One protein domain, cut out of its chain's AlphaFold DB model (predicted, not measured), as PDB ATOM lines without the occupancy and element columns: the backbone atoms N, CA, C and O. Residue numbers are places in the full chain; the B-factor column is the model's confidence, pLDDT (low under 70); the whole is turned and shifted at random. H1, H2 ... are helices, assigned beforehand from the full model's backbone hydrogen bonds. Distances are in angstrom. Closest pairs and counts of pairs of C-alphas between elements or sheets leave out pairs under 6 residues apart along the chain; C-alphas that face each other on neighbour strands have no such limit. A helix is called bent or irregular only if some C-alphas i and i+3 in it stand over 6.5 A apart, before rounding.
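Overview. This is residues 18 to 41 and 51 to 155 of the 172 residues of an uncharacterized protein of Sinosporangium album (UniProt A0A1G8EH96). The longest helix, H2, and H1 run side by side in opposite directions as a long pair, with the short H5 packed on H1's residues 18 to 24 and H6 packed on H1 with its residues 137 to 144 alone, the rest of H6 slanting away from H1. Near the last residues of H2, the small helices H3 and H4 form a corner, and H4 stands about perpendicular to H2, meeting it near H4's last residue, Cys 103. The printed part has 129 residues with six named helices, H1 to H6 in chain order, and no named strand; the class is all helix. It is compact, with a radius of gyration of the C-alphas of 15.6 A and spans of 42 by 36 by 27 A.

Along the chain. H2, residues 52 to 77, is 37.5 A long and begins at C-alpha 52 (167.875, 210.627, 143.010). H1, residues 18 to 37, is 28.8 A long and begins at C-alpha 18 (144.834, 199.404, 170.441). H6, residues 137 to 154, is 25.4 A long and ends at C-alpha 154 (172.914, 210.355, 170.945). The shorter helices are H3, residues 82 to 89, H4, residues 93 to 103, and H5, residues 117 to 123. H4 is irregular: C-alphas 99 and 102 are 7.9 A apart.

Arrangement. H2 touches H1, the hub, at a shallow tilt of 17 degrees, opposite ways; the closest C-alphas, of Arg 70 and Ala 25, are 5.1 A apart. H6, with residues 137 to 144 alone, touches H1 at a steep tilt of 39 degrees, closest at the C-alphas of Ala 141 and Val 23, 5.9 A. H1, with residues 18 to 24 alone, touches H5 at a shallow tilt of 34 degrees, only just short of steep; the closest C-alphas, of Ala 20 and Trp 118, are 5.5 A apart. H2, with residues 69 to 73 alone, touches H4 about perpendicular at 85 degrees, closest at the C-alphas of Thr 73 and Cys 103, 5.1 A. H4 touches H3 at 84 degrees, closest at the C-alphas of Val 93 and Ala 86, 5.2 A. H2 and H6 are apart. Every O i to N i+4 pair is within hydrogen-bond range in H1, H2, H3, H5 and H6; in H4, 5 of 7 are.

Size, cuts and confidence. The C-alphas farthest apart, of Gly 51 and Thr 111, are 46.4 A apart. Residues 42 to 50 are not printed, and C-alphas 41 and 51 are 16.8 A apart across this cut. The links H4 to H5 and H5 to H6 are long. The pLDDT is under 70 at residues 112 to 115, 124 to 135 and 155.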
ATOM      1  N   ARG A  18     144.590 197.951 170.330       92.38
ATOM      2  CA  ARG A  18     144.834 199.404 170.441       92.38
ATOM      3  C   ARG A  18     146.318 199.695 170.645       92.38
ATOM      4  O   ARG A  18     146.870 200.626 170.055       92.38
ATOM      5  N   GLN A  19     146.971 198.905 171.490       93.44
ATOM      6  CA  GLN A  19     148.405 198.977 171.730       93.44
ATOM      7  C   GLN A  19     149.186 198.589 170.470       93.44
ATOM      8  O   GLN A  19     150.132 199.293 170.118       93.44
ATOM      9  N   ALA A  20     148.749 197.554 169.749       91.56
ATOM     10  CA  ALA A  20     149.317 197.153 168.466       91.56
ATOM     11  C   ALA A  20     149.205 198.259 167.401       91.56
ATOM     12  O   ALA A  20     150.190 198.543 166.719       91.56
ATOM     13  N   ALA A  21     148.064 198.957 167.310       92.56
ATOM     14  CA  ALA A  21     147.919 200.115 166.420       92.56
ATOM     15  C   ALA A  21     148.969 201.196 166.705       92.56
ATOM     16  O   ALA A  21     149.609 201.723 165.792       92.56
ATOM     17  N   ARG A  22     149.182 201.500 167.992       94.19
ATOM     18  CA  ARG A  22     150.191 202.475 168.418       94.19
ATOM     19  C   ARG A  22     151.601 202.018 168.053       94.19
ATOM     20  O   ARG A  22     152.371 202.835 167.560       94.19
ATOM     21  N   VAL A  23     151.928 200.740 168.251       92.50
ATOM     22  CA  VAL A  23     153.220 200.172 167.827       92.50
ATOM     23  C   VAL A  23     153.400 200.314 166.317       92.50
ATOM     24  O   VAL A  23     154.456 200.759 165.878       92.50
ATOM     25  N   GLY A  24     152.367 200.027 165.520       90.81
ATOM     26  CA  GLY A  24     152.412 200.186 164.066       90.81
ATOM     27  C   GLY A  24     152.710 201.625 163.635       90.81
ATOM     28  O   GLY A  24     153.561 201.839 162.770       90.81
ATOM     29  N   ALA A  25     152.062 202.614 164.259       93.56
ATOM     30  CA  ALA A  25     152.327 204.030 163.998       93.56
ATOM     31  C   ALA A  25     153.749 204.444 164.421       93.56
ATOM     32  O   ALA A  25     154.459 205.087 163.644       93.56
ATOM     33  N   SER A  26     154.194 204.039 165.615       93.50
ATOM     34  CA  SER A  26     155.547 204.320 166.111       93.50
ATOM     35  C   SER A  26     156.630 203.690 165.235       93.50
ATOM     36  O   SER A  26     157.644 204.332 164.967       93.50
ATOM     37  N   ASN A  27     156.403 202.474 164.733       91.12
ATOM     38  CA  ASN A  27     157.331 201.813 163.823       91.12
ATOM     39  C   ASN A  27     157.519 202.614 162.529       91.12
ATOM     40  O   ASN A  27     158.645 202.882 162.123       91.12
ATOM     41  N   THR A  28     156.425 203.087 161.928       91.00
ATOM     42  CA  THR A  28     156.499 203.945 160.735       91.00
ATOM     43  C   THR A  28     157.190 205.275 161.028       91.00
ATOM     44  O   THR A  28     157.975 205.747 160.208       91.00
ATOM     45  N   ALA A  29     156.953 205.874 162.198       93.44
ATOM     46  CA  ALA A  29     157.630 207.107 162.598       93.44
ATOM     47  C   ALA A  29     159.153 206.917 162.735       93.44
ATOM     48  O   ALA A  29     159.914 207.756 162.255       93.44
ATOM     49  N   LYS A  30     159.595 205.801 163.325       91.94
ATOM     50  CA  LYS A  30     161.011 205.419 163.415       91.94
ATOM     51  C   LYS A  30     161.634 205.228 162.029       91.94
ATOM     52  O   LYS A  30     162.682 205.800 161.750       91.94
ATOM     53  N   GLU A  31     160.959 204.521 161.122       89.62
ATOM     54  CA  GLU A  31     161.430 204.356 159.738       89.62
ATOM     55  C   GLU A  31     161.545 205.698 158.996       89.62
ATOM     56  O   GLU A  31     162.515 205.923 158.274       89.62
ATOM     57  N   ILE A  32     160.592 206.618 159.191       92.50
ATOM     58  CA  ILE A  32     160.677 207.982 158.647       92.50
ATOM     59  C   ILE A  32     161.883 208.722 159.219       92.50
ATOM     60  O   ILE A  32     162.582 209.391 158.464       92.50
ATOM     61  N   ALA A  33     162.129 208.619 160.527       92.00
ATOM     62  CA  ALA A  33     163.252 209.284 161.175       92.00
ATOM     63  C   ALA A  33     164.597 208.772 160.639       92.00
ATOM     64  O   ALA A  33     165.430 209.584 160.231       92.00
ATOM     65  N   ASP A  34     164.779 207.449 160.564       89.56
ATOM     66  CA  ASP A  34     165.985 206.824 160.005       89.56
ATOM     67  C   ASP A  34     166.180 207.223 158.533       89.56
ATOM     68  O   ASP A  34     167.274 207.619 158.119       89.56
ATOM     69  N   TYR A  35     165.105 207.180 157.739       90.19
ATOM     70  CA  TYR A  35     165.151 207.549 156.327       90.19
ATOM     71  C   TYR A  35     165.492 209.029 156.130       90.19
ATOM     72  O   TYR A  35     166.379 209.362 155.346       90.19
ATOM     73  N   ALA A  36     164.820 209.923 156.859       91.06
ATOM     74  CA  ALA A  36     165.044 211.362 156.787       91.06
ATOM     75  C   ALA A  36     166.451 211.745 157.262       91.06
ATOM     76  O   ALA A  36     167.071 212.611 156.648       91.06
ATOM     77  N   ALA A  37     166.988 211.078 158.290       88.31
ATOM     78  CA  ALA A  37     168.364 211.283 158.739       88.31
ATOM     79  C   ALA A  37     169.378 210.998 157.618       88.31
ATOM     80  O   ALA A  37     170.328 211.760 157.449       88.31
ATOM     81  N   GLY A  38     169.133 209.976 156.790       87.69
ATOM     82  CA  GLY A  38     169.948 209.671 155.609       87.69
ATOM     83  C   GLY A  38     169.879 210.717 154.486       87.69
ATOM     84  O   GLY A  38     170.716 210.699 153.585       87.69
ATOM     85  N   LEU A  39     168.915 211.643 154.524       87.62
ATOM     86  CA  LEU A  39     168.794 212.742 153.558       87.62
ATOM     87  C   LEU A  39     169.536 214.013 153.986       87.62
ATOM     88  O   LEU A  39     169.717 214.907 153.166       87.62
ATOM     89  N   VAL A  40     169.937 214.113 155.257       87.19
ATOM     90  CA  VAL A  40     170.579 215.309 155.823       87.19
ATOM     91  C   VAL A  40     172.014 215.543 155.326       87.19
ATOM     92  O   VAL A  40     172.357 216.711 155.123       87.19
ATOM     93  N   PRO A  41     172.883 214.523 155.148       81.81
ATOM     94  CA  PRO A  41     174.269 214.759 154.755       81.81
ATOM     95  C   PRO A  41     174.380 215.551 153.447       81.81
ATOM     96  O   PRO A  41     173.913 215.120 152.398       81.81
ATOM     97  N   GLY A  51     168.099 212.864 139.346       91.31
ATOM     98  CA  GLY A  51     166.756 212.526 139.844       91.31
ATOM     99  C   GLY A  51     166.719 211.851 141.220       91.31
ATOM    100  O   GLY A  51     165.663 211.832 141.845       91.31
ATOM    101  N   GLU A  52     167.852 211.405 141.765       90.75
ATOM    102  CA  GLU A  52     167.875 210.627 143.010       90.75
ATOM    103  C   GLU A  52     167.297 211.386 144.220       90.75
ATOM    104  O   GLU A  52     166.583 210.815 145.044       90.75
ATOM    105  N   PHE A  53     167.531 212.698 144.318       90.06
ATOM    106  CA  PHE A  53     166.926 213.523 145.371       90.06
ATOM    107  C   PHE A  53     165.401 213.632 145.239       90.06
ATOM    108  O   PHE A  53     164.701 213.669 146.253       90.06
ATOM    109  N   LEU A  54     164.882 213.659 144.007       92.56
ATOM    110  CA  LEU A  54     163.443 213.665 143.758       92.56
ATOM    111  C   LEU A  54     162.826 212.327 144.174       92.56
ATOM    112  O   LEU A  54     161.813 212.329 144.869       92.56
ATOM    113  N   ASP A  55     163.465 211.210 143.828       92.56
ATOM    114  CA  ASP A  55     163.018 209.871 144.230       92.56
ATOM    115  C   ASP A  55     163.013 209.725 145.753       92.56
ATOM    116  O   ASP A  55     162.050 209.226 146.345       92.56
ATOM    117  N   ARG A  56     164.059 210.238 146.409       91.56
ATOM    118  CA  ARG A  56     164.160 210.255 147.868       91.56
ATOM    119  C   ARG A  56     163.047 211.084 148.521       91.56
ATOM    120  O   ARG A  56     162.383 210.618 149.448       91.56
ATOM    121  N   ALA A  57     162.782 212.286 148.009       93.44
ATOM    122  CA  ALA A  57     161.697 213.138 148.499       93.44
ATOM    123  C   ALA A  57     160.308 212.522 148.248       93.44
ATOM    124  O   ALA A  57     159.442 212.540 149.127       93.44
ATOM    125  N   ALA A  58     160.095 211.934 147.067       92.94
ATOM    126  CA  ALA A  58     158.859 211.244 146.725       92.94
ATOM    127  C   ALA A  58     158.604 210.058 147.663       92.94
ATOM    128  O   ALA A  58     157.476 209.883 148.129       92.94
ATOM    129  N   ARG A  59     159.649 209.294 148.003       91.38
ATOM    130  CA  ARG A  59     159.568 208.199 148.974       91.38
ATOM    131  C   ARG A  59     159.227 208.695 150.375       91.38
ATOM    132  O   ARG A  59     158.313 208.146 150.988       91.38
ATOM    133  N   LEU A  60     159.877 209.756 150.858       93.25
ATOM    134  CA  LEU A  60     159.554 210.345 152.164       93.25
ATOM    135  C   LEU A  60     158.082 210.784 152.236       93.25
ATOM    136  O   LEU A  60     157.413 210.545 153.240       93.25
ATOM    137  N   ARG A  61     157.546 211.362 151.153       94.75
ATOM    138  CA  ARG A  61     156.124 211.728 151.058       94.75
ATOM    139  C   ARG A  61     155.197 210.516 151.190       94.75
ATOM    140  O   ARG A  61     154.186 210.612 151.878       94.75
ATOM    141  N   VAL A  62     155.528 209.391 150.549       91.94
ATOM    142  CA  VAL A  62     154.751 208.142 150.670       91.94
ATOM    143  C   VAL A  62     154.779 207.622 152.107       91.94
ATOM    144  O   VAL A  62     153.728 207.305 152.656       91.94
ATOM    145  N   MET A  63     155.949 207.613 152.752       91.62
ATOM    146  CA  MET A  63     156.072 207.182 154.149       91.62
ATOM    147  C   MET A  63     155.263 208.081 155.097       91.62
ATOM    148  O   MET A  63     154.585 207.586 155.992       91.62
ATOM    149  N   ALA A  64     155.273 209.400 154.879       94.12
ATOM    150  CA  ALA A  64     154.483 210.341 155.672       94.12
ATOM    151  C   ALA A  64     152.965 210.135 155.505       94.12
ATOM    152  O   ALA A  64     152.220 210.260 156.479       94.12
ATOM    153  N   ALA A  65     152.499 209.796 154.298       93.44
ATOM    154  CA  ALA A  65     151.098 209.446 154.064       93.44
ATOM    155  C   ALA A  65     150.701 208.159 154.811       93.44
ATOM    156  O   ALA A  65     149.652 208.121 155.453       93.44
ATOM    157  N   GLU A  66     151.569 207.146 154.810       91.44
ATOM    158  CA  GLU A  66     151.368 205.908 155.572       91.44
ATOM    159  C   GLU A  66     151.308 206.172 157.087       91.44
ATOM    160  O   GLU A  66     150.429 205.659 157.783       91.44
ATOM    161  N   LEU A  67     152.187 207.032 157.615       94.94
ATOM    162  CA  LEU A  67     152.123 207.441 159.022       94.94
ATOM    163  C   LEU A  67     150.780 208.104 159.353       94.94
ATOM    164  O   LEU A  67     150.216 207.840 160.413       94.94
ATOM    165  N   LEU A  68     150.254 208.939 158.450       96.88
ATOM    166  CA  LEU A  68     148.949 209.566 158.638       96.88
ATOM    167  C   LEU A  68     147.820 208.528 158.693       96.88
ATOM    168  O   LEU A  68     146.969 208.622 159.575       96.88
ATOM    169  N   HIS A  69     147.827 207.522 157.813       95.31
ATOM    170  CA  HIS A  69     146.835 206.438 157.833       95.31
ATOM    171  C   HIS A  69     146.860 205.693 159.172       95.31
ATOM    172  O   HIS A  69     145.829 205.533 159.826       95.31
ATOM    173  N   ARG A  70     148.056 205.333 159.648       94.81
ATOM    174  CA  ARG A  70     148.231 204.654 160.941       94.81
ATOM    175  C   ARG A  70     147.828 205.524 162.124       94.81
ATOM    176  O   ARG A  70     147.249 205.020 163.082       94.81
ATOM    177  N   ALA A  71     148.100 206.826 162.068       97.31
ATOM    178  CA  ALA A  71     147.652 207.764 163.091       97.31
ATOM    179  C   ALA A  71     146.117 207.831 163.151       97.31
ATOM    180  O   ALA A  71     145.556 207.833 164.245       97.31
ATOM    181  N   VAL A  72     145.433 207.812 162.001       97.69
ATOM    182  CA  VAL A  72     143.965 207.727 161.960       97.69
ATOM    183  C   VAL A  72     143.473 206.414 162.573       97.69
ATOM    184  O   VAL A  72     142.586 206.461 163.421       97.69
ATOM    185  N   THR A  73     144.088 205.271 162.248       96.25
ATOM    186  CA  THR A  73     143.777 203.990 162.909       96.25
ATOM    187  C   THR A  73     143.929 204.090 164.428       96.25
ATOM    188  O   THR A  73     143.030 203.679 165.154       96.25
ATOM    189  N   VAL A  74     145.021 204.675 164.937       96.62
ATOM    190  CA  VAL A  74     145.233 204.869 166.384       96.62
ATOM    191  C   VAL A  74     144.135 205.729 167.011       96.62
ATOM    192  O   VAL A  74     143.658 205.417 168.100       96.62
ATOM    193  N   GLU A  75     143.720 206.807 166.355       98.19
ATOM    194  CA  GLU A  75     142.671 207.689 166.874       98.19
ATOM    195  C   GLU A  75     141.296 207.004 166.880       98.19
ATOM    196  O   GLU A  75     140.602 207.036 167.898       98.19
ATOM    197  N   LEU A  76     140.934 206.296 165.809       97.44
ATOM    198  CA  LEU A  76     139.699 205.501 165.746       97.44
ATOM    199  C   LEU A  76     139.697 204.393 166.804       97.44
ATOM    200  O   LEU A  76     138.743 204.270 167.572       97.44
ATOM    201  N   MET A  77     140.822 203.687 166.957       94.25
ATOM    202  CA  MET A  77     141.039 202.728 168.042       94.25
ATOM    203  C   MET A  77     140.802 203.341 169.411       94.25
ATOM    204  O   MET A  77     140.360 202.639 170.308       94.25
ATOM    205  N   ARG A  78     141.104 204.624 169.617       95.19
ATOM    206  CA  ARG A  78     140.905 205.318 170.898       95.19
ATOM    207  C   ARG A  78     139.478 205.823 171.100       95.19
ATOM    208  O   ARG A  78     139.174 206.294 172.195       95.19
ATOM    209  N   GLY A  79     138.601 205.660 170.112       96.69
ATOM    210  CA  GLY A  79     137.229 206.161 170.130       96.69
ATOM    211  C   GLY A  79     137.107 207.620 169.687       96.69
ATOM    212  O   GLY A  79     136.088 208.253 169.964       96.69
ATOM    213  N   THR A  80     138.129 208.177 169.031       98.00
ATOM    214  CA  THR A  80     138.058 209.524 168.458       98.00
ATOM    215  C   THR A  80     137.036 209.540 167.320       98.00
ATOM    216  O   THR A  80     137.042 208.683 166.441       98.00
ATOM    217  N   THR A  81     136.136 210.524 167.334       98.19
ATOM    218  CA  THR A  81     135.054 210.610 166.349       98.19
ATOM    219  C   THR A  81     135.542 211.112 164.993       98.19
ATOM    220  O   THR A  81     136.487 211.902 164.901       98.19
ATOM    221  N   TRP A  82     134.822 210.738 163.934       98.31
ATOM    222  CA  TRP A  82     135.052 211.246 162.580       98.31
ATOM    223  C   TRP A  82     134.984 212.777 162.486       98.31
ATOM    224  O   TRP A  82     135.791 213.363 161.772       98.31
ATOM    225  N   ASP A  83     134.102 213.435 163.247       98.56
ATOM    226  CA  ASP A  83     134.055 214.902 163.352       98.56
ATOM    227  C   ASP A  83     135.371 215.487 163.872       98.56
ATOM    228  O   ASP A  83     135.898 216.455 163.322       98.56
ATOM    229  N   THR A  84     135.941 214.863 164.905       98.62
ATOM    230  CA  THR A  84     137.209 215.302 165.497       98.62
ATOM    231  C   THR A  84     138.366 215.086 164.524       98.62
ATOM    232  O   THR A  84     139.184 215.987 164.336       98.62
ATOM    233  N   ILE A  85     138.424 213.921 163.871       98.19
ATOM    234  CA  ILE A  85     139.453 213.599 162.871       98.19
ATOM    235  C   ILE A  85     139.378 214.584 161.698       98.19
ATOM    236  O   ILE A  85     140.383 215.203 161.349       98.19
ATOM    237  N   ALA A  86     138.186 214.808 161.139       98.19
ATOM    238  CA  ALA A  86     137.974 215.745 160.040       98.19
ATOM    239  C   ALA A  86     138.410 217.171 160.410       98.19
ATOM    240  O   ALA A  86     139.160 217.802 159.663       98.19
ATOM    241  N   ALA A  87     138.036 217.645 161.604       98.25
ATOM    242  CA  ALA A  87     138.448 218.953 162.102       98.25
ATOM    243  C   ALA A  87     139.978 219.080 162.229       98.25
ATOM    244  O   ALA A  87     140.545 220.105 161.844       98.25
ATOM    245  N   ARG A  88     140.670 218.041 162.721       98.00
ATOM    246  CA  ARG A  88     142.142 218.025 162.834       98.00
ATOM    247  C   ARG A  88     142.836 218.034 161.476       98.00
ATOM    248  O   ARG A  88     143.858 218.700 161.331       98.00
ATOM    249  N   LEU A  89     142.263 217.349 160.488       97.19
ATOM    250  CA  LEU A  89     142.795 217.266 159.126       97.19
ATOM    251  C   LEU A  89     142.347 218.420 158.219       97.19
ATOM    252  O   LEU A  89     142.793 218.497 157.078       97.19
ATOM    253  N   ARG A  90     141.505 219.335 158.723       97.56
ATOM    254  CA  ARG A  90     140.891 220.431 157.948       97.56
ATOM    255  C   ARG A  90     140.112 219.918 156.732       97.56
ATOM    256  O   ARG A  90     140.157 220.506 155.654       97.56
ATOM    257  N   LEU A  91     139.395 218.815 156.925       97.69
ATOM    258  CA  LEU A  91     138.518 218.183 155.944       97.69
ATOM    259  C   LEU A  91     137.059 218.284 156.401       97.69
ATOM    260  O   LEU A  91     136.777 218.547 157.570       97.69
ATOM    261  N   THR A  92     136.120 218.033 155.487       98.38
ATOM    262  CA  THR A  92     134.744 217.707 155.891       98.38
ATOM    263  C   THR A  92     134.684 216.273 156.417       98.38
ATOM    264  O   THR A  92     135.566 215.458 156.125       98.38
ATOM    265  N   VAL A  93     133.636 215.940 157.173       98.44
ATOM    266  CA  VAL A  93     133.436 214.583 157.709       98.44
ATOM    267  C   VAL A  93     133.330 213.554 156.585       98.44
ATOM    268  O   VAL A  93     133.940 212.490 156.659       98.44
ATOM    269  N   GLU A  94     132.622 213.884 155.506       98.31
ATOM    270  CA  GLU A  94     132.459 213.018 154.335       98.31
ATOM    271  C   GLU A  94     133.791 212.795 153.616       98.31
ATOM    272  O   GLU A  94     134.087 211.677 153.197       98.31
ATOM    273  N   ALA A  95     134.610 213.844 153.483       97.88
ATOM    274  CA  ALA A  95     135.928 213.739 152.869       97.88
ATOM    275  C   ALA A  95     136.878 212.888 153.723       97.88
ATOM    276  O   ALA A  95     137.565 212.031 153.171       97.88
ATOM    277  N   ALA A  96     136.874 213.078 155.047       98.12
ATOM    278  CA  ALA A  96     137.678 212.282 155.970       98.12
ATOM    279  C   ALA A  96     137.269 210.801 155.948       98.12
ATOM    280  O   ALA A  96     138.135 209.943 155.815       98.12
ATOM    281  N   ARG A  97     135.966 210.495 155.995       97.50
ATOM    282  CA  ARG A  97     135.471 209.114 155.889       97.50
ATOM    283  C   ARG A  97     135.855 208.479 154.562       97.50
ATOM    284  O   ARG A  97     136.528 207.463 154.559       97.50
ATOM    285  N   ARG A  98     135.547 209.123 153.435       97.44
ATOM    286  CA  ARG A  98     135.910 208.596 152.109       97.44
ATOM    287  C   ARG A  98     137.409 208.315 151.985       97.44
ATOM    288  O   ARG A  98     137.802 207.384 151.292       97.44
ATOM    289  N   GLN A  99     138.244 209.150 152.598       96.50
ATOM    290  CA  GLN A  99     139.689 208.996 152.515       96.50
ATOM    291  C   GLN A  99     140.233 207.933 153.475       96.50
ATOM    292  O   GLN A  99     141.171 207.246 153.094       96.50
ATOM    293  N   PHE A 100     139.675 207.784 154.679       97.31
ATOM    294  CA  PHE A 100     140.293 206.997 155.752       97.31
ATOM    295  C   PHE A 100     139.390 205.928 156.381       97.31
ATOM    296  O   PHE A 100     139.798 205.308 157.354       97.31
ATOM    297  N   GLU A 101     138.182 205.672 155.875       95.44
ATOM    298  CA  GLU A 101     137.284 204.638 156.426       95.44
ATOM    299  C   GLU A 101     137.938 203.252 156.470       95.44
ATOM    300  O   GLU A 101     137.745 202.507 157.422       95.44
ATOM    301  N   HIS A 102     138.794 202.941 155.496       93.19
ATOM    302  CA  HIS A 102     139.567 201.699 155.449       93.19
ATOM    303  C   HIS A 102     140.622 201.587 156.567       93.19
ATOM    304  O   HIS A 102     141.177 200.513 156.781       93.19
ATOM    305  N   CYS A 103     140.927 202.687 157.261       94.75
ATOM    306  CA  CYS A 103     141.799 202.711 158.433       94.75
ATOM    307  C   CYS A 103     141.045 202.361 159.727       94.75
ATOM    308  O   CYS A 103     141.690 202.220 160.771       94.75
ATOM    309  N   ASP A 104     139.711 202.264 159.686       95.31
ATOM    310  CA  ASP A 104     138.899 201.865 160.830       95.31
ATOM    311  C   ASP A 104     138.973 200.350 161.029       95.31
ATOM    312  O   ASP A 104     138.320 199.568 160.341       95.31
ATOM    313  N   LEU A 105     139.822 199.934 161.964       93.44
ATOM    314  CA  LEU A 105     140.043 198.525 162.274       93.44
ATOM    315  C   LEU A 105     139.337 198.109 163.570       93.44
ATOM    316  O   LEU A 105     139.720 197.091 164.148       93.44
ATOM    317  N   THR A 106     138.397 198.905 164.115       92.00
ATOM    318  CA  THR A 106     137.854 198.667 165.477       92.00
ATOM    319  C   THR A 106     137.226 197.294 165.626       92.00
ATOM    320  O   THR A 106     137.341 196.685 166.689       92.00
ATOM    321  N   ASP A 107     136.653 196.774 164.545       90.56
ATOM    322  CA  ASP A 107     136.029 195.452 164.499       90.56
ATOM    323  C   ASP A 107     137.054 194.302 164.500       90.56
ATOM    324  O   ASP A 107     136.705 193.152 164.757       90.56
ATOM    325  N   MET A 108     138.329 194.609 164.242       86.75
ATOM    326  CA  MET A 108     139.455 193.669 164.254       86.75
ATOM    327  C   MET A 108     140.271 193.740 165.550       86.75
ATOM    328  O   MET A 108     141.320 193.104 165.639       86.75
ATOM    329  N   ALA A 109     139.845 194.530 166.541       85.00
ATOM    330  CA  ALA A 109     140.558 194.652 167.805       85.00
ATOM    331  C   ALA A 109     140.471 193.342 168.607       85.00
ATOM    332  O   ALA A 109     139.472 193.049 169.264       85.00
ATOM    333  N   ASP A 110     141.545 192.561 168.566       82.25
ATOM    334  CA  ASP A 110     141.746 191.350 169.346       82.25
ATOM    335  C   ASP A 110     142.347 191.662 170.725       82.25
ATOM    336  O   ASP A 110     143.074 192.640 170.934       82.25
ATOM    337  N   THR A 111     142.030 190.811 171.705       75.56
ATOM    338  CA  THR A 111     142.527 190.950 173.084       75.56
ATOM    339  C   THR A 111     144.015 190.631 173.223       75.56
ATOM    340  O   THR A 111     144.613 190.994 174.231       75.56
ATOM    341  N   ASP A 112     144.600 189.929 172.251       69.19
ATOM    342  CA  ASP A 112     146.013 189.541 172.223       69.19
ATOM    343  C   ASP A 112     146.820 190.221 171.103       69.19
ATOM    344  O   ASP A 112     148.009 189.920 170.955       69.19
ATOM    345  N   GLY A 113     146.192 191.137 170.348       63.78
ATOM    346  CA  GLY A 113     146.842 192.092 169.447       63.78
ATOM    347  C   GLY A 113     147.659 191.492 168.311       63.78
ATOM    348  O   GLY A 113     148.413 192.231 167.688       63.78
ATOM    349  N   THR A 114     147.590 190.183 168.064       63.62
ATOM    350  CA  THR A 114     148.551 189.453 167.217       63.62
ATOM    351  C   THR A 114     147.976 189.023 165.876       63.62
ATOM    352  O   THR A 114     148.735 188.858 164.924       63.62
ATOM    353  N   HIS A 115     146.659 188.875 165.768       67.50
ATOM    354  CA  HIS A 115     146.003 188.300 164.593       67.50
ATOM    355  C   HIS A 115     145.033 189.277 163.919       67.50
ATOM    356  O   HIS A 115     144.690 189.088 162.755       67.50
ATOM    357  N   GLY A 116     144.609 190.324 164.628       83.56
ATOM    358  CA  GLY A 116     143.698 191.346 164.133       83.56
ATOM    359  C   GLY A 116     144.429 192.568 163.589       83.56
ATOM    360  O   GLY A 116     144.949 192.573 162.473       83.56
ATOM    361  N   VAL A 117     144.473 193.626 164.398       86.69
ATOM    362  CA  VAL A 117     145.017 194.935 164.000       86.69
ATOM    363  C   VAL A 117     146.486 194.844 163.578       86.69
ATOM    364  O   VAL A 117     146.874 195.438 162.573       86.69
ATOM    365  N   TRP A 118     147.311 194.092 164.313       87.75
ATOM    366  CA  TRP A 118     148.732 193.968 163.981       87.75
ATOM    367  C   TRP A 118     148.974 193.266 162.652       87.75
ATOM    368  O   TRP A 118     149.826 193.718 161.896       87.75
ATOM    369  N   ALA A 119     148.223 192.207 162.342       84.94
ATOM    370  CA  ALA A 119     148.385 191.476 161.089       84.94
ATOM    371  C   ALA A 119     148.165 192.400 159.882       84.94
ATOM    372  O   ALA A 119     149.014 192.469 158.997       84.94
ATOM    373  N   VAL A 120     147.095 193.205 159.915       86.81
ATOM    374  CA  VAL A 120     146.819 194.208 158.875       86.81
ATOM    375  C   VAL A 120     147.956 195.222 158.775       86.81
ATOM    376  O   VAL A 120     148.470 195.468 157.689       86.81
ATOM    377  N   LEU A 121     148.382 195.800 159.902       85.06
ATOM    378  CA  LEU A 121     149.419 196.836 159.904       85.06
ATOM    379  C   LEU A 121     150.804 196.309 159.512       85.06
ATOM    380  O   LEU A 121     151.593 197.056 158.932       85.06
ATOM    381  N   ALA A 122     151.117 195.054 159.830       79.19
ATOM    382  CA  ALA A 122     152.366 194.408 159.453       79.19
ATOM    383  C   ALA A 122     152.415 194.121 157.946       79.19
ATOM    384  O   ALA A 122     153.465 194.309 157.332       79.19
ATOM    385  N   GLU A 123     151.290 193.737 157.336       74.62
ATOM    386  CA  GLU A 123     151.176 193.540 155.884       74.62
ATOM    387  C   GLU A 123     151.214 194.861 155.107       74.62
ATOM    388  O   GLU A 123     151.818 194.940 154.037       74.62
ATOM    389  N   THR A 124     150.611 195.918 155.654       68.06
ATOM    390  CA  THR A 124     150.581 197.250 155.033       68.06
ATOM    391  C   THR A 124     151.781 198.118 155.399       68.06
ATOM    392  O   THR A 124     151.828 199.284 155.019       68.06
ATOM    393  N   CYS A 125     152.788 197.583 156.103       58.22
ATOM    394  CA  CYS A 125     154.084 198.240 156.263       58.22
ATOM    395  C   CYS A 125     154.743 198.404 154.889       58.22
ATOM    396  O   CYS A 125     155.544 197.578 154.459       58.22
ATOM    397  N   VAL A 126     154.425 199.498 154.195       49.88
ATOM    398  CA  VAL A 126     155.081 199.903 152.954       49.88
ATOM    399  C   VAL A 126     156.490 200.402 153.287       49.88
ATOM    400  O   VAL A 126     156.786 201.593 153.291       49.88
ATOM    401  N   SER A 127     157.390 199.468 153.579       42.53
ATOM    402  CA  SER A 127     158.830 199.645 153.434       42.53
ATOM    403  C   SER A 127     159.382 198.366 152.797       42.53
ATOM    404  O   SER A 127     159.025 197.273 153.234       42.53
ATOM    405  N   PRO A 128     160.246 198.449 151.770       40.38
ATOM    406  CA  PRO A 128     160.799 197.292 151.065       40.38
ATOM    407  C   PRO A 128     161.890 196.582 151.885       40.38
ATOM    408  O   PRO A 128     162.859 196.085 151.319       40.38
ATOM    409  N   VAL A 129     161.765 196.545 153.212       38.25
ATOM    410  CA  VAL A 129     162.607 195.723 154.080       38.25
ATOM    411  C   VAL A 129     161.754 194.540 154.529       38.25
ATOM    412  O   VAL A 129     160.990 194.670 155.488       38.25
ATOM    413  N   PRO A 130     161.843 193.384 153.846       36.09
ATOM    414  CA  PRO A 130     161.258 192.157 154.354       36.09
ATOM    415  C   PRO A 130     161.769 191.922 155.781       36.09
ATOM    416  O   PRO A 130     162.976 191.831 155.998       36.09
ATOM    417  N   GLY A 131     160.862 191.843 156.755       48.19
ATOM    418  CA  GLY A 131     161.197 191.430 158.120       48.19
ATOM    419  C   GLY A 131     161.556 192.531 159.125       48.19
ATOM    420  O   GLY A 131     162.062 192.186 160.190       48.19
ATOM    421  N   SER A 132     161.290 193.819 158.857       48.78
ATOM    422  CA  SER A 132     161.449 194.862 159.896       48.78
ATOM    423  C   SER A 132     160.345 194.829 160.961       48.78
ATOM    424  O   SER A 132     160.597 195.155 162.117       48.78
ATOM    425  N   CYS A 133     159.139 194.379 160.610       54.88
ATOM    426  CA  CYS A 133     158.104 194.044 161.584       54.88
ATOM    427  C   CYS A 133     158.203 192.558 161.912       54.88
ATOM    428  O   CYS A 133     157.821 191.707 161.109       54.88
ATOM    429  N   GLY A 134     158.731 192.240 163.095       63.41
ATOM    430  CA  GLY A 134     158.573 190.900 163.650       63.41
ATOM    431  C   GLY A 134     157.082 190.534 163.746       63.41
ATOM    432  O   GLY A 134     156.241 191.425 163.877       63.41
ATOM    433  N   PRO A 135     156.725 189.237 163.727       69.06
ATOM    434  CA  PRO A 135     155.324 188.808 163.808       69.06
ATOM    435  C   PRO A 135     154.655 189.175 165.144       69.06
ATOM    436  O   PRO A 135     153.443 189.066 165.277       69.06
ATOM    437  N   ASP A 136     155.439 189.608 166.132       83.75
ATOM    438  CA  ASP A 136     155.002 189.913 167.488       83.75
ATOM    439  C   ASP A 136     155.110 191.429 167.765       83.75
ATOM    440  O   ASP A 136     156.232 191.951 167.853       83.75
ATOM    441  N   PRO A 137     153.981 192.142 167.945       86.12
ATOM    442  CA  PRO A 137     153.982 193.579 168.215       86.12
ATOM    443  C   PRO A 137     154.661 193.921 169.547       86.12
ATOM    444  O   PRO A 137     155.225 195.006 169.686       86.12
ATOM    445  N   GLY A 138     154.664 193.001 170.518       88.25
ATOM    446  CA  GLY A 138     155.348 193.193 171.794       88.25
ATOM    447  C   GLY A 138     156.863 193.290 171.629       88.25
ATOM    448  O   GLY A 138     157.514 194.101 172.286       88.25
ATOM    449  N   ARG A 139     157.441 192.505 170.711       87.19
ATOM    450  CA  ARG A 139     158.874 192.589 170.384       87.19
ATOM    451  C   ARG A 139     159.213 193.873 169.654       87.19
ATOM    452  O   ARG A 139     160.230 194.481 169.968       87.19
ATOM    453  N   VAL A 140     158.367 194.285 168.712       88.12
ATOM    454  CA  VAL A 140     158.568 195.548 167.992       88.12
ATOM    455  C   VAL A 140     158.493 196.732 168.956       88.12
ATOM    456  O   VAL A 140     159.315 197.634 168.862       88.12
ATOM    457  N   ALA A 141     157.589 196.706 169.940       90.81
ATOM    458  CA  ALA A 141     157.539 197.728 170.984       90.81
ATOM    459  C   ALA A 141     158.874 197.853 171.741       90.81
ATOM    460  O   ALA A 141     159.414 198.951 171.828       90.81
ATOM    461  N   LEU A 142     159.447 196.733 172.200       89.88
ATOM    462  CA  LEU A 142     160.749 196.732 172.881       89.88
ATOM    463  C   LEU A 142     161.872 197.275 171.985       89.88
ATOM    464  O   LEU A 142     162.679 198.086 172.424       89.88
ATOM    465  N   GLN A 143     161.896 196.881 170.710       89.12
ATOM    466  CA  GLN A 143     162.880 197.388 169.748       89.12
ATOM    467  C   GLN A 143     162.752 198.900 169.518       89.12
ATOM    468  O   GLN A 143     163.760 199.582 169.334       89.12
ATOM    469  N   LEU A 144     161.528 199.431 169.525       90.06
ATOM    470  CA  LEU A 144     161.281 200.867 169.404       90.06
ATOM    471  C   LEU A 144     161.713 201.629 170.657       90.06
ATOM    472  O   LEU A 144     162.270 202.716 170.523       90.06
ATOM    473  N   ASP A 145     161.504 201.062 171.844       91.38
ATOM    474  CA  ASP A 145     161.965 201.648 173.105       91.38
ATOM    475  C   ASP A 145     163.503 201.705 173.160       91.38
ATOM    476  O   ASP A 145     164.079 202.745 173.508       91.38
ATOM    477  N   ASP A 146     164.177 200.631 172.734       88.25
ATOM    478  CA  ASP A 146     165.637 200.576 172.606       88.25
ATOM    479  C   ASP A 146     166.147 201.611 171.592       88.25
ATOM    480  O   ASP A 146     167.061 202.389 171.889       88.25
ATOM    481  N   TRP A 147     165.524 201.673 170.408       90.06
ATOM    482  CA  TRP A 147     165.862 202.655 169.373       90.06
ATOM    483  C   TRP A 147     165.671 204.088 169.876       90.06
ATOM    484  O   TRP A 147     166.568 204.913 169.717       90.06
ATOM    485  N   HIS A 148     164.548 204.395 170.531       90.12
ATOM    486  CA  HIS A 148     164.267 205.733 171.053       90.12
ATOM    487  C   HIS A 148     165.264 206.132 172.149       90.12
ATOM    488  O   HIS A 148     165.727 207.275 172.192       90.12
ATOM    489  N   THR A 149     165.636 205.192 173.018       89.19
ATOM    490  CA  THR A 149     166.656 205.412 174.052       89.19
ATOM    491  C   THR A 149     168.015 205.721 173.424       89.19
ATOM    492  O   THR A 149     168.661 206.701 173.798       89.19
ATOM    493  N   ALA A 150     168.438 204.951 172.418       86.81
ATOM    494  CA  ALA A 150     169.680 205.212 171.690       86.81
ATOM    495  C   ALA A 150     169.640 206.556 170.939       86.81
ATOM    496  O   ALA A 150     170.597 207.325 170.984       86.81
ATOM    497  N   TYR A 151     168.516 206.870 170.292       83.44
ATOM    498  CA  TYR A 151     168.331 208.112 169.545       83.44
ATOM    499  C   TYR A 151     168.399 209.342 170.457       83.44
ATOM    500  O   TYR A 151     169.153 210.273 170.190       83.44
ATOM    501  N   SER A 152     167.650 209.336 171.563       83.25
ATOM    502  CA  SER A 152     167.604 210.451 172.518       83.25
ATOM    503  C   SER A 152     168.928 210.674 173.249       83.25
ATOM    504  O   SER A 152     169.303 211.818 173.480       83.25
ATOM    505  N   THR A 153     169.668 209.609 173.568       83.50
ATOM    506  CA  THR A 153     170.989 209.717 174.214       83.50
ATOM    507  C   THR A 153     172.094 210.181 173.263       83.50
ATOM    508  O   THR A 153     173.053 210.809 173.708       83.50
ATOM    509  N   ALA A 154     171.968 209.903 171.962       76.81
ATOM    510  CA  ALA A 154     172.914 210.355 170.945       76.81
ATOM    511  C   ALA A 154     172.723 211.828 170.542       76.81
ATOM    512  O   ALA A 154     173.635 212.422 169.960       76.81
ATOM    513  N   GLN A 155     171.566 212.434 170.830       65.88
ATOM    514  CA  GLN A 155     171.361 213.855 170.569       65.88
ATOM    515  C   GLN A 155     171.984 214.704 171.686       65.88
ATOM    516  O   GLN A 155     171.674 214.489 172.858       65.88
TER     517      GLN A 155